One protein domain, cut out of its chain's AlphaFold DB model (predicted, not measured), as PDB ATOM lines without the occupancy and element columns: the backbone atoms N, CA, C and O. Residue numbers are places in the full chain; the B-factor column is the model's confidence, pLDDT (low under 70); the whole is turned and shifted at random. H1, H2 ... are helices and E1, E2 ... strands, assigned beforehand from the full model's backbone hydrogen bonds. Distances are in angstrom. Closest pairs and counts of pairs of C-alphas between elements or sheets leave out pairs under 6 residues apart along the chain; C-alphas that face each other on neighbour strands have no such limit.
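This is residues 3 to 138 of the 138 residues of an uncharacterized protein of Pyrobaculum ferrireducens (UniProt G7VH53). Two lobes sit end to end: one is a strongly twisted sheet of five strands, E5 to E9, and the other a small sheet of four strands, E1 to E4, with H1 and H2 over one face. H3 packs on both lobes, over part of the large sheet and on H2, with its last residues on H1. The printed part has 136 residues, with three named helices and nine named strands in the order H1 E1 E2 E3 E4 H2 E5 E6 E7 E8 E9 H3, a mixed class of helices and strands. The sheets run E5 E9 E8 E7 E6 and E1 E2 E3 E4, both antiparallel throughout. The whole is compact, with a radius of gyration of the C-alphas of 15.6 A, but elongated, spanning 48 by 30 by 28 A.

In the large sheet E6, residues 77 to 85, E7, 89 to 95, E8, 100 to 106, and E9, 109 to 116, form a meander, each strand the antiparallel neighbour of the one before. N 81 and O 93 are 2.9 A apart between E6 and E7, N 92 and O 103 3.0 A between E7 and E8, and N 104 and O 112 2.9 A between E8 and E9. E5, residues 67 to 71, is an edge strand beside E9, with N 115 and O 69 at 2.8 A. E6, the other edge strand, bends by 74 degrees at residue 82. H3, residues 120 to 137, is on this sheet, over E7 and E6, at a height of 9.4 A. H2, residues 53 to 61, touches H3 at a steep tilt of 55 degrees, opposite ways; their closest C-alphas, of Ala 58 and Ser 126, are 4.3 A apart. H1, residues 5 to 19, touches residues 134 to 137 of H3, with the C-alphas of Lys 11 and Leu 137 closest at 6.0 A. H1 and H2 lie on the same face of the second meander, E1, 30 to 33, E2, 36 to 39, E3, 42 to 45, and E4, 48 to 51. There N 38 and O 30 are 2.8 A apart, N 37 and O 44 2.9 A, and N 43 and O 50 2.9 A. In H1, H2 and H3 every O i to N i+4 pair is within hydrogen-bond range.

H1 begins at C-alpha 5, (-10.534, -21.100, 47.972), and is 20.3 A long. E9 is 20.1 A long and E8 19.7 A. H3, 25.4 A long, ends at C-alpha 137, (-19.439, -23.224, 56.918).

The C-alphas of Arg 22 and Glu 74, the two farthest apart, are 48.4 A from each other. The printed part has no cut and no long link. Mean pLDDT of the printed part is 93.0; residues 73 to 74 are under 70.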
ATOM      1  N   VAL A   3      -8.639 -16.117  52.900       95.50
ATOM      2  CA  VAL A   3      -9.586 -17.157  52.490       95.50
ATOM      3  C   VAL A   3      -8.899 -18.081  51.483       95.50
ATOM      4  O   VAL A   3      -8.582 -17.668  50.371       95.50
ATOM      5  N   TYR A   4      -8.729 -19.351  51.860       95.38
ATOM      6  CA  TYR A   4      -8.221 -20.395  50.966       95.38
ATOM      7  C   TYR A   4      -9.369 -21.037  50.175       95.38
ATOM      8  O   TYR A   4     -10.201 -21.766  50.730       95.38
ATOM      9  N   ILE A   5      -9.428 -20.751  48.873       95.94
ATOM     10  CA  ILE A   5     -10.534 -21.100  47.972       95.94
ATOM     11  C   ILE A   5     -10.800 -22.616  47.894       95.94
ATOM     12  O   ILE A   5     -11.960 -23.007  48.045       95.94
ATOM     13  N   PRO A   6      -9.798 -23.507  47.750       94.56
ATOM     14  CA  PRO A   6     -10.038 -24.953  47.730       94.56
ATOM     15  C   PRO A   6     -10.707 -25.484  49.008       94.56
ATOM     16  O   PRO A   6     -11.627 -26.310  48.956       94.56
ATOM     17  N   HIS A   7     -10.298 -24.977  50.177       95.44
ATOM     18  CA  HIS A   7     -10.939 -25.341  51.440       95.44
ATOM     19  C   HIS A   7     -12.362 -24.775  51.524       95.44
ATOM     20  O   HIS A   7     -13.288 -25.502  51.897       95.44
ATOM     21  N   PHE A   8     -12.560 -23.522  51.110       96.94
ATOM     22  CA  PHE A   8     -13.883 -22.910  51.020       96.94
ATOM     23  C   PHE A   8     -14.834 -23.743  50.146       96.94
ATOM     24  O   PHE A   8     -15.934 -24.077  50.584       96.94
ATOM     25  N   PHE A   9     -14.400 -24.170  48.955       97.38
ATOM     26  CA  PHE A   9     -15.204 -25.005  48.056       97.38
ATOM     27  C   PHE A   9     -15.510 -26.385  48.626       97.38
ATOM     28  O   PHE A   9     -16.647 -26.844  48.513       97.38
ATOM     29  N   THR A  10     -14.556 -27.020  49.306       97.31
ATOM     30  CA  THR A  10     -14.797 -28.292  50.008       97.31
ATOM     31  C   THR A  10     -15.929 -28.154  51.029       97.31
ATOM     32  O   THR A  10     -16.850 -28.974  51.073       97.31
ATOM     33  N   LYS A  11     -15.902 -27.085  51.829       97.94
ATOM     34  CA  LYS A  11     -16.926 -26.817  52.843       97.94
ATOM     35  C   LYS A  11     -18.268 -26.424  52.223       97.94
ATOM     36  O   LYS A  11     -19.314 -26.901  52.662       97.94
ATOM     37  N   LEU A  12     -18.242 -25.613  51.169       98.12
ATOM     38  CA  LEU A  12     -19.435 -25.194  50.441       98.12
ATOM     39  C   LEU A  12     -20.152 -26.390  49.804       98.12
ATOM     40  O   LEU A  12     -21.368 -26.497  49.932       98.12
ATOM     41  N   LYS A  13     -19.420 -27.333  49.200       98.25
ATOM     42  CA  LYS A  13     -19.981 -28.590  48.680       98.25
ATOM     43  C   LYS A  13     -20.733 -29.366  49.760       98.25
ATOM     44  O   LYS A  13     -21.895 -29.711  49.564       98.25
ATOM     45  N   ALA A  14     -20.114 -29.568  50.926       97.88
ATOM     46  CA  ALA A  14     -20.755 -30.248  52.052       97.88
ATOM     47  C   ALA A  14     -22.033 -29.525  52.516       97.88
ATOM     48  O   ALA A  14     -23.055 -30.163  52.792       97.88
ATOM     49  N   TYR A  15     -22.002 -28.191  52.555       98.19
ATOM     50  CA  TYR A  15     -23.168 -27.379  52.888       98.19
ATOM     51  C   TYR A  15     -24.290 -27.523  51.851       98.19
ATOM     52  O   TYR A  15     -25.438 -27.743  52.233       98.19
ATOM     53  N   VAL A  16     -23.981 -27.465  50.551       98.00
ATOM     54  CA  VAL A  16     -24.967 -27.646  49.472       98.00
ATOM     55  C   VAL A  16     -25.578 -29.048  49.519       98.00
ATOM     56  O   VAL A  16     -26.803 -29.171  49.463       98.00
ATOM     57  N   SER A  17     -24.779 -30.101  49.715       97.56
ATOM     58  CA  SER A  17     -25.295 -31.473  49.840       97.56
ATOM     59  C   SER A  17     -26.239 -31.639  51.035       97.56
ATOM     60  O   SER A  17     -27.236 -32.357  50.944       97.56
ATOM     61  N   LYS A  18     -25.962 -30.964  52.158       97.25
ATOM     62  CA  LYS A  18     -26.760 -31.075  53.387       97.25
ATOM     63  C   LYS A  18     -28.024 -30.212  53.357       97.25
ATOM     64  O   LYS A  18     -29.109 -30.702  53.671       97.25
ATOM     65  N   PHE A  19     -27.894 -28.946  52.970       97.06
ATOM     66  CA  PHE A  19     -28.934 -27.924  53.131       97.06
ATOM     67  C   PHE A  19     -29.557 -27.445  51.818       97.06
ATOM     68  O   PHE A  19     -30.599 -26.798  51.848       97.06
ATOM     69  N   GLY A  20     -28.952 -27.756  50.670       97.50
ATOM     70  CA  GLY A  20     -29.482 -27.359  49.369       97.50
ATOM     71  C   GLY A  20     -30.782 -28.076  49.020       97.50
ATOM     72  O   GLY A  20     -31.013 -29.217  49.422       97.50
ATOM     73  N   THR A  21     -31.633 -27.428  48.236       98.00
ATOM     74  CA  THR A  21     -32.857 -28.030  47.699       98.00
ATOM     75  C   THR A  21     -32.538 -28.844  46.454       98.00
ATOM     76  O   THR A  21     -31.612 -28.504  45.718       98.00
ATOM     77  N   ARG A  22     -33.313 -29.901  46.180       97.94
ATOM     78  CA  ARG A  22     -33.175 -30.652  44.922       97.94
ATOM     79  C   ARG A  22     -33.342 -29.711  43.728       97.94
ATOM     80  O   ARG A  22     -34.272 -28.910  43.705       97.94
ATOM     81  N   CYS A  23     -32.457 -29.832  42.750       96.19
ATOM     82  CA  CYS A  23     -32.493 -29.057  41.518       96.19
ATOM     83  C   CYS A  23     -31.851 -29.846  40.373       96.19
ATOM     84  O   CYS A  23     -31.070 -30.777  40.586       96.19
ATOM     85  N   THR A  24     -32.161 -29.449  39.145       95.38
ATOM     86  CA  THR A  24     -31.483 -29.974  37.960       95.38
ATOM     87  C   THR A  24     -30.122 -29.305  37.813       95.38
ATOM     88  O   THR A  24     -29.970 -28.115  38.100       95.38
ATOM     89  N   LYS A  25     -29.127 -30.065  37.346       95.25
ATOM     90  CA  LYS A  25     -27.831 -29.502  36.962       95.25
ATOM     91  C   LYS A  25     -28.048 -28.392  35.923       95.25
ATOM     92  O   LYS A  25     -28.721 -28.652  34.926       95.25
ATOM     93  N   PRO A  26     -27.496 -27.186  36.123       93.69
ATOM     94  CA  PRO A  26     -27.635 -26.122  35.143       93.69
ATOM     95  C   PRO A  26     -26.900 -26.487  33.844       93.69
ATOM     96  O   PRO A  26     -25.815 -27.070  33.880       93.69
ATOM     97  N   GLU A  27     -27.489 -26.134  32.698       89.81
ATOM     98  CA  GLU A  27     -26.915 -26.389  31.364       89.81
ATOM     99  C   GLU A  27     -25.703 -25.496  31.051       89.81
ATOM    100  O   GLU A  27     -24.896 -25.816  30.184       89.81
ATOM    101  N   GLY A  28     -25.541 -24.398  31.793       89.56
ATOM    102  CA  GLY A  28     -24.414 -23.480  31.680       89.56
ATOM    103  C   GLY A  28     -24.079 -22.829  33.016       89.56
ATOM    104  O   GLY A  28     -24.857 -22.884  33.970       89.56
ATOM    105  N   GLY A  29     -22.907 -22.210  33.091       92.00
ATOM    106  CA  GLY A  29     -22.416 -21.570  34.302       92.00
ATOM    107  C   GLY A  29     -20.904 -21.662  34.424       92.00
ATOM    108  O   GLY A  29     -20.210 -22.185  33.556       92.00
ATOM    109  N   ILE A  30     -20.414 -21.145  35.538       94.19
ATOM    110  CA  ILE A  30     -19.011 -21.159  35.919       94.19
ATOM    111  C   ILE A  30     -18.744 -22.438  36.709       94.19
ATOM    112  O   ILE A  30     -19.392 -22.686  37.727       94.19
ATOM    113  N   VAL A  31     -17.785 -23.250  36.265       94.81
ATOM    114  CA  VAL A  31     -17.279 -24.371  37.066       94.81
ATOM    115  C   VAL A  31     -16.277 -23.805  38.065       94.81
ATOM    116  O   VAL A  31     -15.193 -23.389  37.675       94.81
ATOM    117  N   LEU A  32     -16.659 -23.767  39.340       94.12
ATOM    118  CA  LEU A  32     -15.812 -23.253  40.420       94.12
ATOM    119  C   LEU A  32     -14.800 -24.304  40.887       94.12
ATOM    120  O   LEU A  32     -13.650 -23.998  41.166       94.12
ATOM    121  N   ASP A  33     -15.251 -25.555  40.973       94.56
ATOM    122  CA  ASP A  33     -14.461 -26.721  41.364       94.56
ATOM    123  C   ASP A  33     -15.154 -27.988  40.828       94.56
ATOM    124  O   ASP A  33     -16.285 -27.928  40.340       94.56
ATOM    125  N   ARG A  34     -14.524 -29.166  40.927       93.19
ATOM    126  CA  ARG A  34     -15.063 -30.452  40.455       93.19
ATOM    127  C   ARG A  34     -16.509 -30.661  40.927       93.19
ATOM    128  O   ARG A  34     -16.744 -30.953  42.097       93.19
ATOM    129  N   GLY A  35     -17.466 -30.526  40.005       94.94
ATOM    130  CA  GLY A  35     -18.904 -30.697  40.248       94.94
ATOM    131  C   GLY A  35     -19.623 -29.510  40.905       94.94
ATOM    132  O   GLY A  35     -20.851 -29.542  40.965       94.94
ATOM    133  N   LEU A  36     -18.900 -28.484  41.368       97.31
ATOM    134  CA  LEU A  36     -19.453 -27.261  41.955       97.31
ATOM    135  C   LEU A  36     -19.628 -26.211  40.857       97.31
ATOM    136  O   LEU A  36     -18.651 -25.761  40.255       97.31
ATOM    137  N   ILE A  37     -20.874 -25.834  40.584       97.50
ATOM    138  CA  ILE A  37     -21.214 -24.967  39.453       97.50
ATOM    139  C   ILE A  37     -21.979 -23.753  39.955       97.50
ATOM    140  O   ILE A  37     -22.967 -23.887  40.672       97.50
ATOM    141  N   LEU A  38     -21.552 -22.572  39.531       97.00
ATOM    142  CA  LEU A  38     -22.252 -21.318  39.747       97.00
ATOM    143  C   LEU A  38     -23.036 -20.936  38.491       97.00
ATOM    144  O   LEU A  38     -22.458 -20.663  37.439       97.00
ATOM    145  N   ALA A  39     -24.360 -20.885  38.603       95.62
ATOM    146  CA  ALA A  39     -25.262 -20.507  37.523       95.62
ATOM    147  C   ALA A  39     -26.212 -19.407  38.002       95.62
ATOM    148  O   ALA A  39     -27.058 -19.638  38.866       95.62
ATOM    149  N   ARG A  40     -26.084 -18.201  37.427       91.75
ATOM    150  CA  ARG A  40     -26.778 -16.990  37.908       91.75
ATOM    151  C   ARG A  40     -26.517 -16.803  39.408       91.75
ATOM    152  O   ARG A  40     -25.356 -16.629  39.760       91.75
ATOM    153  N   ASP A  41     -27.543 -16.885  40.245       94.81
ATOM    154  CA  ASP A  41     -27.448 -16.699  41.699       94.81
ATOM    155  C   ASP A  41     -27.542 -18.030  42.462       94.81
ATOM    156  O   ASP A  41     -27.765 -18.065  43.671       94.81
ATOM    157  N   SER A  42     -27.409 -19.146  41.739       95.94
ATOM    158  CA  SER A  42     -27.531 -20.503  42.257       95.94
ATOM    159  C   SER A  42     -26.190 -21.223  42.230       95.94
ATOM    160  O   SER A  42     -25.492 -21.230  41.215       95.94
ATOM    161  N   ILE A  43     -25.870 -21.907  43.323       97.75
ATOM    162  CA  ILE A  43     -24.680 -22.748  43.463       97.75
ATOM    163  C   ILE A  43     -25.137 -24.199  43.529       97.75
ATOM    164  O   ILE A  43     -25.844 -24.591  44.456       97.75
ATOM    165  N   TYR A  44     -24.746 -24.973  42.523       98.25
ATOM    166  CA  TYR A  44     -25.101 -26.371  42.319       98.25
ATOM    167  C   TYR A  44     -23.974 -27.306  42.764       98.25
ATOM    168  O   TYR A  44     -22.812 -27.088  42.411       98.25
ATOM    169  N   PHE A  45     -24.334 -28.397  43.438       98.38
ATOM    170  CA  PHE A  45     -23.478 -29.560  43.669       98.38
ATOM    171  C   PHE A  45     -24.347 -30.818  43.850       98.38
ATOM    172  O   PHE A  45     -25.327 -30.793  44.589       98.38
ATOM    173  N   GLU A  46     -24.014 -31.910  43.152       96.25
ATOM    174  CA  GLU A  46     -24.650 -33.239  43.302       96.25
ATOM    175  C   GLU A  46     -26.198 -33.244  43.341       96.25
ATOM    176  O   GLU A  46     -26.827 -33.847  44.211       96.25
ATOM    177  N   GLY A  47     -26.851 -32.568  42.389       96.81
ATOM    178  CA  GLY A  47     -28.319 -32.540  42.301       96.81
ATOM    179  C   GLY A  47     -28.998 -31.622  43.322       96.81
ATOM    180  O   GLY A  47     -30.225 -31.651  43.462       96.81
ATOM    181  N   ARG A  48     -28.220 -30.819  44.055       98.44
ATOM    182  CA  ARG A  48     -28.712 -29.838  45.021       98.44
ATOM    183  C   ARG A  48     -28.201 -28.443  44.717       98.44
ATOM    184  O   ARG A  48     -27.105 -28.269  44.191       98.44
ATOM    185  N   CYS A  49     -29.015 -27.458  45.069       97.75
ATOM    186  CA  CYS A  49     -28.726 -26.052  44.861       97.75
ATOM    187  C   CYS A  49     -28.986 -25.253  46.131       97.75
ATOM    188  O   CYS A  49     -29.934 -25.526  46.870       97.75
ATOM    189  N   ILE A  50     -28.184 -24.216  46.334       97.81
ATOM    190  CA  ILE A  50     -28.527 -23.085  47.196       97.81
ATOM    191  C   ILE A  50     -28.618 -21.832  46.329       97.81
ATOM    192  O   ILE A  50     -27.887 -21.717  45.346       97.81
ATOM    193  N   GLN A  51     -29.502 -20.906  46.690       97.00
ATOM    194  CA  GLN A  51     -29.584 -19.591  46.063       97.00
ATOM    195  C   GLN A  51     -29.072 -18.550  47.049       97.00
ATOM    196  O   GLN A  51     -29.622 -18.412  48.141       97.00
ATOM    197  N   ASP A  52     -28.008 -17.852  46.672       97.12
ATOM    198  CA  ASP A  52     -27.445 -16.756  47.452       97.12
ATOM    199  C   ASP A  52     -26.765 -15.772  46.497       97.12
ATOM    200  O   ASP A  52     -25.682 -16.039  45.970       97.12
ATOM    201  N   GLY A  53     -27.443 -14.653  46.233       97.38
ATOM    202  CA  GLY A  53     -26.990 -13.654  45.264       97.38
ATOM    203  C   GLY A  53     -25.704 -12.944  45.685       97.38
ATOM    204  O   GLY A  53     -24.870 -12.651  44.832       97.38
ATOM    205  N   GLU A  54     -25.500 -12.716  46.986       97.75
ATOM    206  CA  GLU A  54     -24.280 -12.069  47.485       97.75
ATOM    207  C   GLU A  54     -23.061 -12.974  47.298       97.75
ATOM    208  O   GLU A  54     -22.030 -12.532  46.788       97.75
ATOM    209  N   LEU A  55     -23.179 -14.253  47.663       98.00
ATOM    210  CA  LEU A  55     -22.116 -15.232  47.467       98.00
ATOM    211  C   LEU A  55     -21.849 -15.475  45.981       98.00
ATOM    212  O   LEU A  55     -20.694 -15.516  45.564       98.00
ATOM    213  N   ALA A  56     -22.903 -15.619  45.176       97.50
ATOM    214  CA  ALA A  56     -22.788 -15.776  43.732       97.50
ATOM    215  C   ALA A  56     -22.065 -14.593  43.079       97.50
ATOM    216  O   ALA A  56     -21.228 -14.794  42.201       97.50
ATOM    217  N   TRP A  57     -22.375 -13.368  43.500       97.56
ATOM    218  CA  TRP A  57     -21.682 -12.173  43.036       97.56
ATOM    219  C   TRP A  57     -20.202 -12.202  43.433       97.56
ATOM    220  O   TRP A  57     -19.352 -12.123  42.551       97.56
ATOM    221  N   ALA A  58     -19.888 -12.437  44.713       97.88
ATOM    222  CA  ALA A  58     -18.506 -12.469  45.198       97.88
ATOM    223  C   ALA A  58     -17.650 -13.510  44.453       97.88
ATOM    224  O   ALA A  58     -16.540 -13.215  44.017       97.88
ATOM    225  N   LEU A  59     -18.196 -14.712  44.239       97.19
ATOM    226  CA  LEU A  59     -17.523 -15.790  43.511       97.19
ATOM    227  C   LEU A  59     -17.295 -15.472  42.029       97.19
ATOM    228  O   LEU A  59     -16.300 -15.924  41.470       97.19
ATOM    229  N   LYS A  60     -18.187 -14.710  41.381       95.56
ATOM    230  CA  LYS A  60     -17.967 -14.240  40.000       95.56
ATOM    231  C   LYS A  60     -16.868 -13.192  39.954       95.56
ATOM    232  O   LYS A  60     -15.959 -13.326  39.144       95.56
ATOM    233  N   THR A  61     -16.947 -12.193  40.831       95.62
ATOM    234  CA  THR A  61     -15.997 -11.076  40.898       95.62
ATOM    235  C   THR A  61     -14.567 -11.567  41.077       95.62
ATOM    236  O   THR A  61     -13.658 -11.081  40.415       95.62
ATOM    237  N   THR A  62     -14.359 -12.567  41.936       95.12
ATOM    238  CA  THR A  62     -13.020 -13.089  42.235       95.12
ATOM    239  C   THR A  62     -12.714 -14.415  41.542       95.12
ATOM    240  O   THR A  62     -11.721 -15.048  41.874       95.12
ATOM    241  N   GLY A  63     -13.565 -14.905  40.641       90.44
ATOM    242  CA  GLY A  63     -13.389 -16.228  40.029       90.44
ATOM    243  C   GLY A  63     -12.382 -16.248  38.881       90.44
ATOM    244  O   GLY A  63     -11.750 -17.274  38.643       90.44
ATOM    245  N   PHE A  64     -12.231 -15.119  38.180       87.69
ATOM    246  CA  PHE A  64     -11.465 -15.014  36.935       87.69
ATOM    247  C   PHE A  64     -10.716 -13.678  36.857       87.69
ATOM    248  O   PHE A  64     -11.121 -12.791  36.108       87.69
ATOM    249  N   PRO A  65      -9.664 -13.484  37.669       92.31
ATOM    250  CA  PRO A  65      -8.838 -12.291  37.558       92.31
ATOM    251  C   PRO A  65      -8.066 -12.292  36.234       92.31
ATOM    252  O   PRO A  65      -7.293 -13.213  35.970       92.31
ATOM    253  N   ASP A  66      -8.210 -11.229  35.444       92.81
ATOM    254  CA  ASP A  66      -7.386 -11.011  34.256       92.81
ATOM    255  C   ASP A  66      -6.183 -10.145  34.609       92.81
ATOM    256  O   ASP A  66      -6.315  -9.092  35.236       92.81
ATOM    257  N   CYS A  67      -5.000 -10.571  34.174       92.38
ATOM    258  CA  CYS A  67      -3.785  -9.784  34.317       92.38
ATOM    259  C   CYS A  67      -3.815  -8.597  33.341       92.38
ATOM    260  O   CYS A  67      -3.757  -8.784  32.127       92.38
ATOM    261  N   THR A  68      -3.895  -7.377  33.873       93.31
ATOM    262  CA  THR A  68      -3.947  -6.141  33.069       93.31
ATOM    263  C   THR A  68      -2.582  -5.482  32.936       93.31
ATOM    264  O   THR A  68      -2.269  -4.919  31.890       93.31
ATOM    265  N   GLU A  69      -1.743  -5.578  33.971       91.25
ATOM    266  CA  GLU A  69      -0.423  -4.956  33.983       91.25
ATOM    267  C   GLU A  69       0.551  -5.698  34.908       91.25
ATOM    268  O   GLU A  69       0.285  -5.868  36.099       91.25
ATOM    269  N   LYS A  70       1.723  -6.092  34.390       89.94
ATOM    270  CA  LYS A  70       2.813  -6.625  35.226       89.94
ATOM    271  C   LYS A  70       3.441  -5.505  36.050       89.94
ATOM    272  O   LYS A  70       3.776  -4.451  35.512       89.94
ATOM    273  N   LYS A  71       3.640  -5.741  37.344       84.56
ATOM    274  CA  LYS A  71       4.185  -4.757  38.288       84.56
ATOM    275  C   LYS A  71       5.191  -5.406  39.232       84.56
ATOM    276  O   LYS A  71       5.201  -6.614  39.409       84.56
ATOM    277  N   ASN A  72       5.975  -4.565  39.896       74.44
ATOM    278  CA  ASN A  72       6.620  -4.909  41.158       74.44
ATOM    279  C   ASN A  72       5.771  -4.250  42.249       74.44
ATOM    280  O   ASN A  72       5.640  -3.027  42.245       74.44
ATOM    281  N   ALA A  73       5.112  -5.022  43.112       61.97
ATOM    282  CA  ALA A  73       4.255  -4.415  44.125       61.97
ATOM    283  C   ALA A  73       5.088  -3.844  45.281       61.97
ATOM    284  O   ALA A  73       5.790  -4.576  45.973       61.97
ATOM    285  N   GLU A  74       4.989  -2.534  45.501       65.69
ATOM    286  CA  GLU A  74       5.675  -1.835  46.598       65.69
ATOM    287  C   GLU A  74       4.985  -2.061  47.954       65.69
ATOM    288  O   GLU A  74       5.621  -1.999  49.007       65.69
ATOM    289  N   ARG A  75       3.677  -2.352  47.937       72.06
ATOM    290  CA  ARG A  75       2.879  -2.749  49.100       72.06
ATOM    291  C   ARG A  75       1.906  -3.848  48.705       72.06
ATOM    292  O   ARG A  75       1.141  -3.696  47.765       72.06
ATOM    293  N   ILE A  76       1.929  -4.935  49.462       81.88
ATOM    294  CA  ILE A  76       1.007  -6.063  49.344       81.88
ATOM    295  C   ILE A  76       0.574  -6.440  50.746       81.88
ATOM    296  O   ILE A  76       1.399  -6.716  51.616       81.88
ATOM    297  N   GLY A  77      -0.729  -6.386  50.983       84.31
ATOM    298  CA  GLY A  77      -1.301  -6.534  52.310       84.31
ATOM    299  C   GLY A  77      -2.629  -7.279  52.290       84.31
ATOM    300  O   GLY A  77      -3.191  -7.532  51.223       84.31
ATOM    301  N   PRO A  78      -3.132  -7.648  53.477       88.56
ATOM    302  CA  PRO A  78      -4.431  -8.283  53.598       88.56
ATOM    303  C   PRO A  78      -5.566  -7.330  53.159       88.56
ATOM    304  O   PRO A  78      -5.405  -6.107  53.212       88.56
ATOM    305  N   PRO A  79      -6.754  -7.865  52.826       93.44
ATOM    306  CA  PRO A  79      -7.104  -9.288  52.829       93.44
ATOM    307  C   PRO A  79      -6.437 -10.095  51.702       93.44
ATOM    308  O   PRO A  79      -5.901  -9.514  50.765       93.44
ATOM    309  N   TYR A  80      -6.441 -11.425  51.840       94.19
ATOM    310  CA  TYR A  80      -5.855 -12.355  50.870       94.19
ATOM    311  C   TYR A  80      -6.899 -13.373  50.405       94.19
ATOM    312  O   TYR A  80      -7.668 -13.894  51.214       94.19
ATOM    313  N   LEU A  81      -6.905 -13.678  49.109       96.12
ATOM    314  CA  LEU A  81      -7.713 -14.749  48.534       96.12
ATOM    315  C   LEU A  81      -6.794 -15.741  47.827       96.12
ATOM    316  O   LEU A  81      -6.292 -15.455  46.745       96.12
ATOM    317  N   GLU A  82      -6.554 -16.887  48.446       95.00
ATOM    318  CA  GLU A  82      -5.589 -17.882  47.980       95.00
ATOM    319  C   GLU A  82      -6.294 -18.919  47.097       95.00
ATOM    320  O   GLU A  82      -7.150 -19.672  47.570       95.00
ATOM    321  N   TYR A  83      -5.943 -18.972  45.812       92.81
ATOM    322  CA  TYR A  83      -6.469 -19.968  44.872       92.81
ATOM    323  C   TYR A  83      -5.758 -21.305  44.997       92.81
ATOM    324  O   TYR A  83      -6.372 -22.358  44.828       92.81
ATOM    325  N   TYR A  84      -4.462 -21.248  45.276       88.00
ATOM    326  CA  TYR A  84      -3.610 -22.410  45.398       88.00
ATOM    327  C   TYR A  84      -2.457 -22.090  46.342       88.00
ATOM    328  O   TYR A  84      -1.903 -20.993  46.290       88.00
ATOM    329  N   ALA A  85      -2.101 -23.054  47.182       82.88
ATOM    330  CA  ALA A  85      -0.903 -23.006  48.003       82.88
ATOM    331  C   ALA A  85      -0.418 -24.442  48.249       82.88
ATOM    332  O   ALA A  85      -1.142 -25.249  48.838       82.88
ATOM    333  N   ASP A  86       0.794 -24.752  47.800       83.94
ATOM    334  CA  ASP A  86       1.563 -25.930  48.203       83.94
ATOM    335  C   ASP A  86       2.937 -25.510  48.768       83.94
ATOM    336  O   ASP A  86       3.123 -24.350  49.143       83.94
ATOM    337  N   SER A  87       3.874 -26.454  48.921       79.19
ATOM    338  CA  SER A  87       5.207 -26.171  49.473       79.19
ATOM    339  C   SER A  87       6.018 -25.180  48.643       79.19
ATOM    340  O   SER A  87       6.781 -24.405  49.216       79.19
ATOM    341  N   ASP A  88       5.847 -25.197  47.323       86.88
ATOM    342  CA  ASP A  88       6.750 -24.546  46.374       86.88
ATOM    343  C   ASP A  88       6.022 -23.569  45.450       86.88
ATOM    344  O   ASP A  88       6.667 -22.845  44.701       86.88
ATOM    345  N   TYR A  89       4.695 -23.510  45.494       88.12
ATOM    346  CA  TYR A  89       3.876 -22.679  44.634       88.12
ATOM    347  C   TYR A  89       2.676 -22.105  45.389       88.12
ATOM    348  O   TYR A  89       1.905 -22.827  46.025       88.12
ATOM    349  N   ALA A  90       2.460 -20.797  45.271       88.25
ATOM    350  CA  ALA A  90       1.241 -20.159  45.757       88.25
ATOM    351  C   ALA A  90       0.718 -19.123  44.765       88.25
ATOM    352  O   ALA A  90       1.491 -18.369  44.180       88.25
ATOM    353  N   LEU A  91      -0.606 -19.059  44.627       93.31
ATOM    354  CA  LEU A  91      -1.308 -18.097  43.784       93.31
ATOM    355  C   LEU A  91      -2.430 -17.436  44.586       93.31
ATOM    356  O   LEU A  91      -3.343 -18.120  45.059       93.31
ATOM    357  N   ALA A  92      -2.394 -16.110  44.717       94.31
ATOM    358  CA  ALA A  92      -3.369 -15.372  45.517       94.31
ATOM    359  C   ALA A  92      -3.724 -13.995  44.942       94.31
ATOM    360  O   ALA A  92      -2.869 -13.316  44.379       94.31
ATOM    361  N   LEU A  93      -4.970 -13.549  45.149       95.25
ATOM    362  CA  LEU A  93      -5.307 -12.126  45.066       95.25
ATOM    363  C   LEU A  93      -4.976 -11.425  46.371       95.25
ATOM    364  O   LEU A  93      -5.325 -11.906  47.455       95.25
ATOM    365  N   VAL A  94      -4.387 -10.245  46.246       94.19
ATOM    366  CA  VAL A  94      -3.937  -9.422  47.362       94.19
ATOM    367  C   VAL A  94      -4.311  -7.955  47.139       94.19
ATOM    368  O   VAL A  94      -4.441  -7.492  46.002       94.19
ATOM    369  N   ASN A  95      -4.466  -7.208  48.232       93.12
ATOM    370  CA  ASN A  95      -4.696  -5.765  48.196       93.12
ATOM    371  C   ASN A  95      -3.362  -5.009  48.055       93.12
ATOM    372  O   ASN A  95      -2.492  -5.128  48.923       93.12
ATOM    373  N   GLY A  96      -3.216  -4.213  46.991       90.50
ATOM    374  CA  GLY A  96      -2.058  -3.337  46.765       90.50
ATOM    375  C   GLY A  96      -2.239  -1.888  47.235       90.50
ATOM    376  O   GLY A  96      -1.302  -1.096  47.193       90.50
ATOM    377  N   GLY A  97      -3.430  -1.520  47.711       88.88
ATOM    378  CA  GLY A  97      -3.800  -0.169  48.145       88.88
ATOM    379  C   GLY A  97      -4.321   0.725  47.016       88.88
ATOM    380  O   GLY A  97      -5.242   1.502  47.240       88.88
ATOM    381  N   ASP A  98      -3.788   0.579  45.806       90.00
ATOM    382  CA  ASP A  98      -4.227   1.265  44.579       90.00
ATOM    383  C   ASP A  98      -4.936   0.320  43.586       90.00
ATOM    384  O   ASP A  98      -5.280   0.706  42.463       90.00
ATOM    385  N   GLY A  99      -5.094  -0.946  43.965       92.94
ATOM    386  CA  GLY A  99      -5.704  -1.975  43.141       92.94
ATOM    387  C   GLY A  99      -5.571  -3.370  43.733       92.94
ATOM    388  O   GLY A  99      -5.048  -3.568  44.834       92.94
ATOM    389  N   VAL A 100      -6.055  -4.340  42.967       95.06
ATOM    390  CA  VAL A 100      -6.003  -5.763  43.296       95.06
ATOM    391  C   VAL A 100      -4.901  -6.407  42.474       95.06
ATOM    392  O   VAL A 100      -4.770  -6.145  41.278       95.06
ATOM    393  N   TYR A 101      -4.100  -7.245  43.117       94.62
ATOM    394  CA  TYR A 101      -2.948  -7.873  42.489       94.62
ATOM    395  C   TYR A 101      -3.055  -9.385  42.579       94.62
ATOM    396  O   TYR A 101      -3.363  -9.921  43.636       94.62
ATOM    397  N   LEU A 102      -2.782 -10.067  41.474       94.56
ATOM    398  CA  LEU A 102      -2.515 -11.491  41.438       94.56
ATOM    399  C   LEU A 102      -1.027 -11.696  41.713       94.56
ATOM    400  O   LEU A 102      -0.177 -11.142  41.011       94.56
ATOM    401  N   LEU A 103      -0.733 -12.461  42.752       92.56
ATOM    402  CA  LEU A 103       0.609 -12.719  43.237       92.56
ATOM    403  C   LEU A 103       0.906 -14.208  43.121       92.56
ATOM    404  O   LEU A 103       0.138 -15.038  43.608       92.56
ATOM    405  N   GLU A 104       2.012 -14.514  42.458       91.31
ATOM    406  CA  GLU A 104       2.505 -15.865  42.228       91.31
ATOM    407  C   GLU A 104       3.859 -16.021  42.918       91.31
ATOM    408  O   GLU A 104       4.820 -15.311  42.599       91.31
ATOM    409  N   ASN A 105       3.931 -16.958  43.859       87.81
ATOM    410  CA  ASN A 105       5.163 -17.346  44.527       87.81
ATOM    411  C   ASN A 105       5.631 -18.696  44.006       87.81
ATOM    412  O   ASN A 105       4.823 -19.613  43.884       87.81
ATOM    413  N   VAL A 106       6.933 -18.811  43.762       85.31
ATOM    414  CA  VAL A 106       7.609 -20.052  43.381       85.31
ATOM    415  C   VAL A 106       8.825 -20.220  44.294       85.31
ATOM    416  O   VAL A 106       9.592 -19.274  44.465       85.31
ATOM    417  N   GLU A 107       8.977 -21.386  44.921       85.19
ATOM    418  CA  GLU A 107      10.089 -21.739  45.822       85.19
ATOM    419  C   GLU A 107      10.311 -20.709  46.953       85.19
ATOM    420  O   GLU A 107      11.432 -20.401  47.355       85.19
ATOM    421  N   GLY A 108       9.220 -20.128  47.465       75.44
ATOM    422  CA  GLY A 108       9.259 -19.135  48.546       75.44
ATOM    423  C   GLY A 108       9.649 -17.713  48.121       75.44
ATOM    424  O   GLY A 108       9.716 -16.828  48.976       75.44
ATOM    425  N   ALA A 109       9.857 -17.459  46.825       80.06
ATOM    426  CA  ALA A 109      10.098 -16.130  46.271       80.06
ATOM    427  C   ALA A 109       8.906 -15.644  45.432       80.06
ATOM    428  O   ALA A 109       8.239 -16.431  44.761       80.06
ATOM    429  N   VAL A 110       8.657 -14.330  45.438       83.25
ATOM    430  CA  VAL A 110       7.671 -13.712  44.539       83.25
ATOM    431  C   VAL A 110       8.202 -13.795  43.110       83.25
ATOM    432  O   VAL A 110       9.177 -13.128  42.769       83.25
ATOM    433  N   SER A 111       7.557 -14.619  42.288       85.25
ATOM    434  CA  SER A 111       7.911 -14.829  40.882       85.25
ATOM    435  C   SER A 111       7.226 -13.802  39.982       85.25
ATOM    436  O   SER A 111       7.844 -13.236  39.076       85.25
ATOM    437  N   CYS A 112       5.951 -13.509  40.252       87.38
ATOM    438  CA  CYS A 112       5.163 -12.580  39.452       87.38
ATOM    439  C   CYS A 112       4.174 -11.797  40.319       87.38
ATOM    440  O   CYS A 112       3.525 -12.348  41.210       87.38
ATOM    441  N   VAL A 113       4.027 -10.507  40.015       92.06
ATOM    442  CA  VAL A 113       2.938  -9.674  40.525       92.06
ATOM    443  C   VAL A 113       2.252  -8.998  39.345       92.06
ATOM    444  O   VAL A 113       2.891  -8.329  38.528       92.06
ATOM    445  N   CYS A 114       0.939  -9.168  39.239       93.06
ATOM    446  CA  CYS A 114       0.148  -8.549  38.187       93.06
ATOM    447  C   CYS A 114      -1.063  -7.814  38.751       93.06
ATOM    448  O   CYS A 114      -1.838  -8.393  39.503       93.06
ATOM    449  N   LYS A 115      -1.260  -6.556  38.352       94.50
ATOM    450  CA  LYS A 115      -2.492  -5.818  38.634       94.50
ATOM    451  C   LYS A 115      -3.639  -6.429  37.833       94.50
ATOM    452  O   LYS A 115      -3.503  -6.660  36.627       94.50
ATOM    453  N   THR A 116      -4.758  -6.701  38.489       95.62
ATOM    454  CA  THR A 116      -5.909  -7.338  37.850       95.62
ATOM    455  C   THR A 116      -6.926  -6.313  37.361       95.62
ATOM    456  O   THR A 116      -6.848  -5.127  37.675       95.62
ATOM    457  N   ASN A 117      -7.896  -6.780  36.582       95.88
ATOM    458  CA  ASN A 117      -9.077  -6.018  36.182       95.88
ATOM    459  C   ASN A 117     -10.115  -5.835  37.307       95.88
ATOM    460  O   ASN A 117     -11.150  -5.216  37.071       95.88
ATOM    461  N   ILE A 118      -9.881  -6.396  38.497       96.88
ATOM    462  CA  ILE A 118     -10.843  -6.371  39.599       96.88
ATOM    463  C   ILE A 118     -10.739  -5.030  40.328       96.88
ATOM    464  O   ILE A 118      -9.655  -4.626  40.756       96.88
ATOM    465  N   ASP A 119     -11.881  -4.366  40.502       96.06
ATOM    466  CA  ASP A 119     -11.974  -3.157  41.314       96.06
ATOM    467  C   ASP A 119     -11.662  -3.447  42.794       96.06
ATOM    468  O   ASP A 119     -12.031  -4.489  43.346       96.06
ATOM    469  N   LEU A 120     -10.956  -2.522  43.450       95.25
ATOM    470  CA  LEU A 120     -10.510  -2.719  44.825       95.25
ATOM    471  C   LEU A 120     -11.681  -2.796  45.811       95.25
ATOM    472  O   LEU A 120     -11.659  -3.641  46.708       95.25
ATOM    473  N   GLU A 121     -12.705  -1.958  45.666       96.81
ATOM    474  CA  GLU A 121     -13.868  -1.976  46.557       96.81
ATOM    475  C   GLU A 121     -14.660  -3.273  46.382       96.81
ATOM    476  O   GLU A 121     -15.022  -3.925  47.370       96.81
ATOM    477  N   ASP A 122     -14.846  -3.701  45.133       97.81
ATOM    478  CA  ASP A 122     -15.514  -4.959  44.811       97.81
ATOM    479  C   ASP A 122     -14.751  -6.172  45.351       97.81
ATOM    480  O   ASP A 122     -15.365  -7.101  45.890       97.81
ATOM    481  N   TYR A 123     -13.419  -6.163  45.284       97.38
ATOM    482  CA  TYR A 123     -12.579  -7.194  45.889       97.38
ATOM    483  C   TYR A 123     -12.720  -7.234  47.412       97.38
ATOM    484  O   TYR A 123     -12.962  -8.302  47.978       97.38
ATOM    485  N   LEU A 124     -12.618  -6.085  48.087       96.88
ATOM    486  CA  LEU A 124     -12.740  -6.005  49.546       96.88
ATOM    487  C   LEU A 124     -14.120  -6.482  50.018       96.88
ATOM    488  O   LEU A 124     -14.226  -7.250  50.981       96.88
ATOM    489  N   LYS A 125     -15.178  -6.085  49.305       97.94
ATOM    490  CA  LYS A 125     -16.549  -6.529  49.571       97.94
ATOM    491  C   LYS A 125     -16.716  -8.027  49.322       97.94
ATOM    492  O   LYS A 125     -17.275  -8.724  50.170       97.94
ATOM    493  N   SER A 126     -16.195  -8.536  48.206       98.19
ATOM    494  CA  SER A 126     -16.229  -9.965  47.880       98.19
ATOM    495  C   SER A 126     -15.511 -10.788  48.943       98.19
ATOM    496  O   SER A 126     -16.074 -11.756  49.452       98.19
ATOM    497  N   HIS A 127     -14.318 -10.364  49.366       97.69
ATOM    498  CA  HIS A 127     -13.581 -11.032  50.431       97.69
ATOM    499  C   HIS A 127     -14.386 -11.067  51.737       97.69
ATOM    500  O   HIS A 127     -14.495 -12.124  52.354       97.69
ATOM    501  N   SER A 128     -15.003  -9.954  52.149       97.75
ATOM    502  CA  SER A 128     -15.845  -9.918  53.356       97.75
ATOM    503  C   SER A 128     -17.016 -10.913  53.292       97.75
ATOM    504  O   SER A 128     -17.302 -11.607  54.272       97.75
ATOM    505  N   ILE A 129     -17.663 -11.039  52.128       98.38
ATOM    506  CA  ILE A 129     -18.743 -12.013  51.901       98.38
ATOM    507  C   ILE A 129     -18.218 -13.447  52.020       98.38
ATOM    508  O   ILE A 129     -18.820 -14.257  52.732       98.38
ATOM    509  N   LEU A 130     -17.106 -13.762  51.349       97.88
ATOM    510  CA  LEU A 130     -16.499 -15.096  51.372       97.88
ATOM    511  C   LEU A 130     -16.059 -15.483  52.781       97.88
ATOM    512  O   LEU A 130     -16.285 -16.609  53.216       97.88
ATOM    513  N   GLU A 131     -15.499 -14.543  53.530       96.94
ATOM    514  CA  GLU A 131     -15.045 -14.761  54.895       96.94
ATOM    515  C   GLU A 131     -16.215 -15.012  55.864       96.94
ATOM    516  O   GLU A 131     -16.188 -15.952  56.662       96.94
ATOM    517  N   ARG A 132     -17.295 -14.227  55.754       97.19
ATOM    518  CA  ARG A 132     -18.538 -14.452  56.510       97.19
ATOM    519  C   ARG A 132     -19.136 -15.822  56.199       97.19
ATOM    520  O   ARG A 132     -19.594 -16.515  57.108       97.19
ATOM    521  N   TRP A 133     -19.114 -16.226  54.931       97.75
ATOM    522  CA  TRP A 133     -19.543 -17.560  54.523       97.75
ATOM    523  C   TRP A 133     -18.626 -18.649  55.067       97.75
ATOM    524  O   TRP A 133     -19.132 -19.632  55.594       97.75
ATOM    525  N   LEU A 134     -17.307 -18.467  55.036       96.12
ATOM    526  CA  LEU A 134     -16.364 -19.431  55.595       96.12
ATOM    527  C   LEU A 134     -16.655 -19.691  57.078       96.12
ATOM    528  O   LEU A 134     -16.745 -20.846  57.476       96.12
ATOM    529  N   ARG A 135     -16.919 -18.641  57.868       95.38
ATOM    530  CA  ARG A 135     -17.326 -18.769  59.281       95.38
ATOM    531  C   ARG A 135     -18.643 -19.530  59.459       95.38
ATOM    532  O   ARG A 135     -18.772 -20.289  60.407       95.38
ATOM    533  N   LYS A 136     -19.615 -19.336  58.562       94.62
ATOM    534  CA  LYS A 136     -20.901 -20.062  58.560       94.62
ATOM    535  C   LYS A 136     -20.750 -21.543  58.180       94.62
ATOM    536  O   LYS A 136     -21.605 -22.352  58.526       94.62
ATOM    537  N   LEU A 137     -19.713 -21.876  57.415       93.94
ATOM    538  CA  LEU A 137     -19.439 -23.224  56.918       93.94
ATOM    539  C   LEU A 137     -18.591 -24.080  57.882       93.94
ATOM    540  O   LEU A 137     -18.430 -25.279  57.631       93.94
ATOM    541  N   MET A 138     -18.025 -23.471  58.929       87.38
ATOM    542  CA  MET A 138     -17.289 -24.143  60.009       87.38
ATOM    543  C   MET A 138     -18.243 -24.727  61.046       87.38
ATOM    544  O   MET A 138     -17.965 -25.873  61.466       87.38
TER     545      MET A 138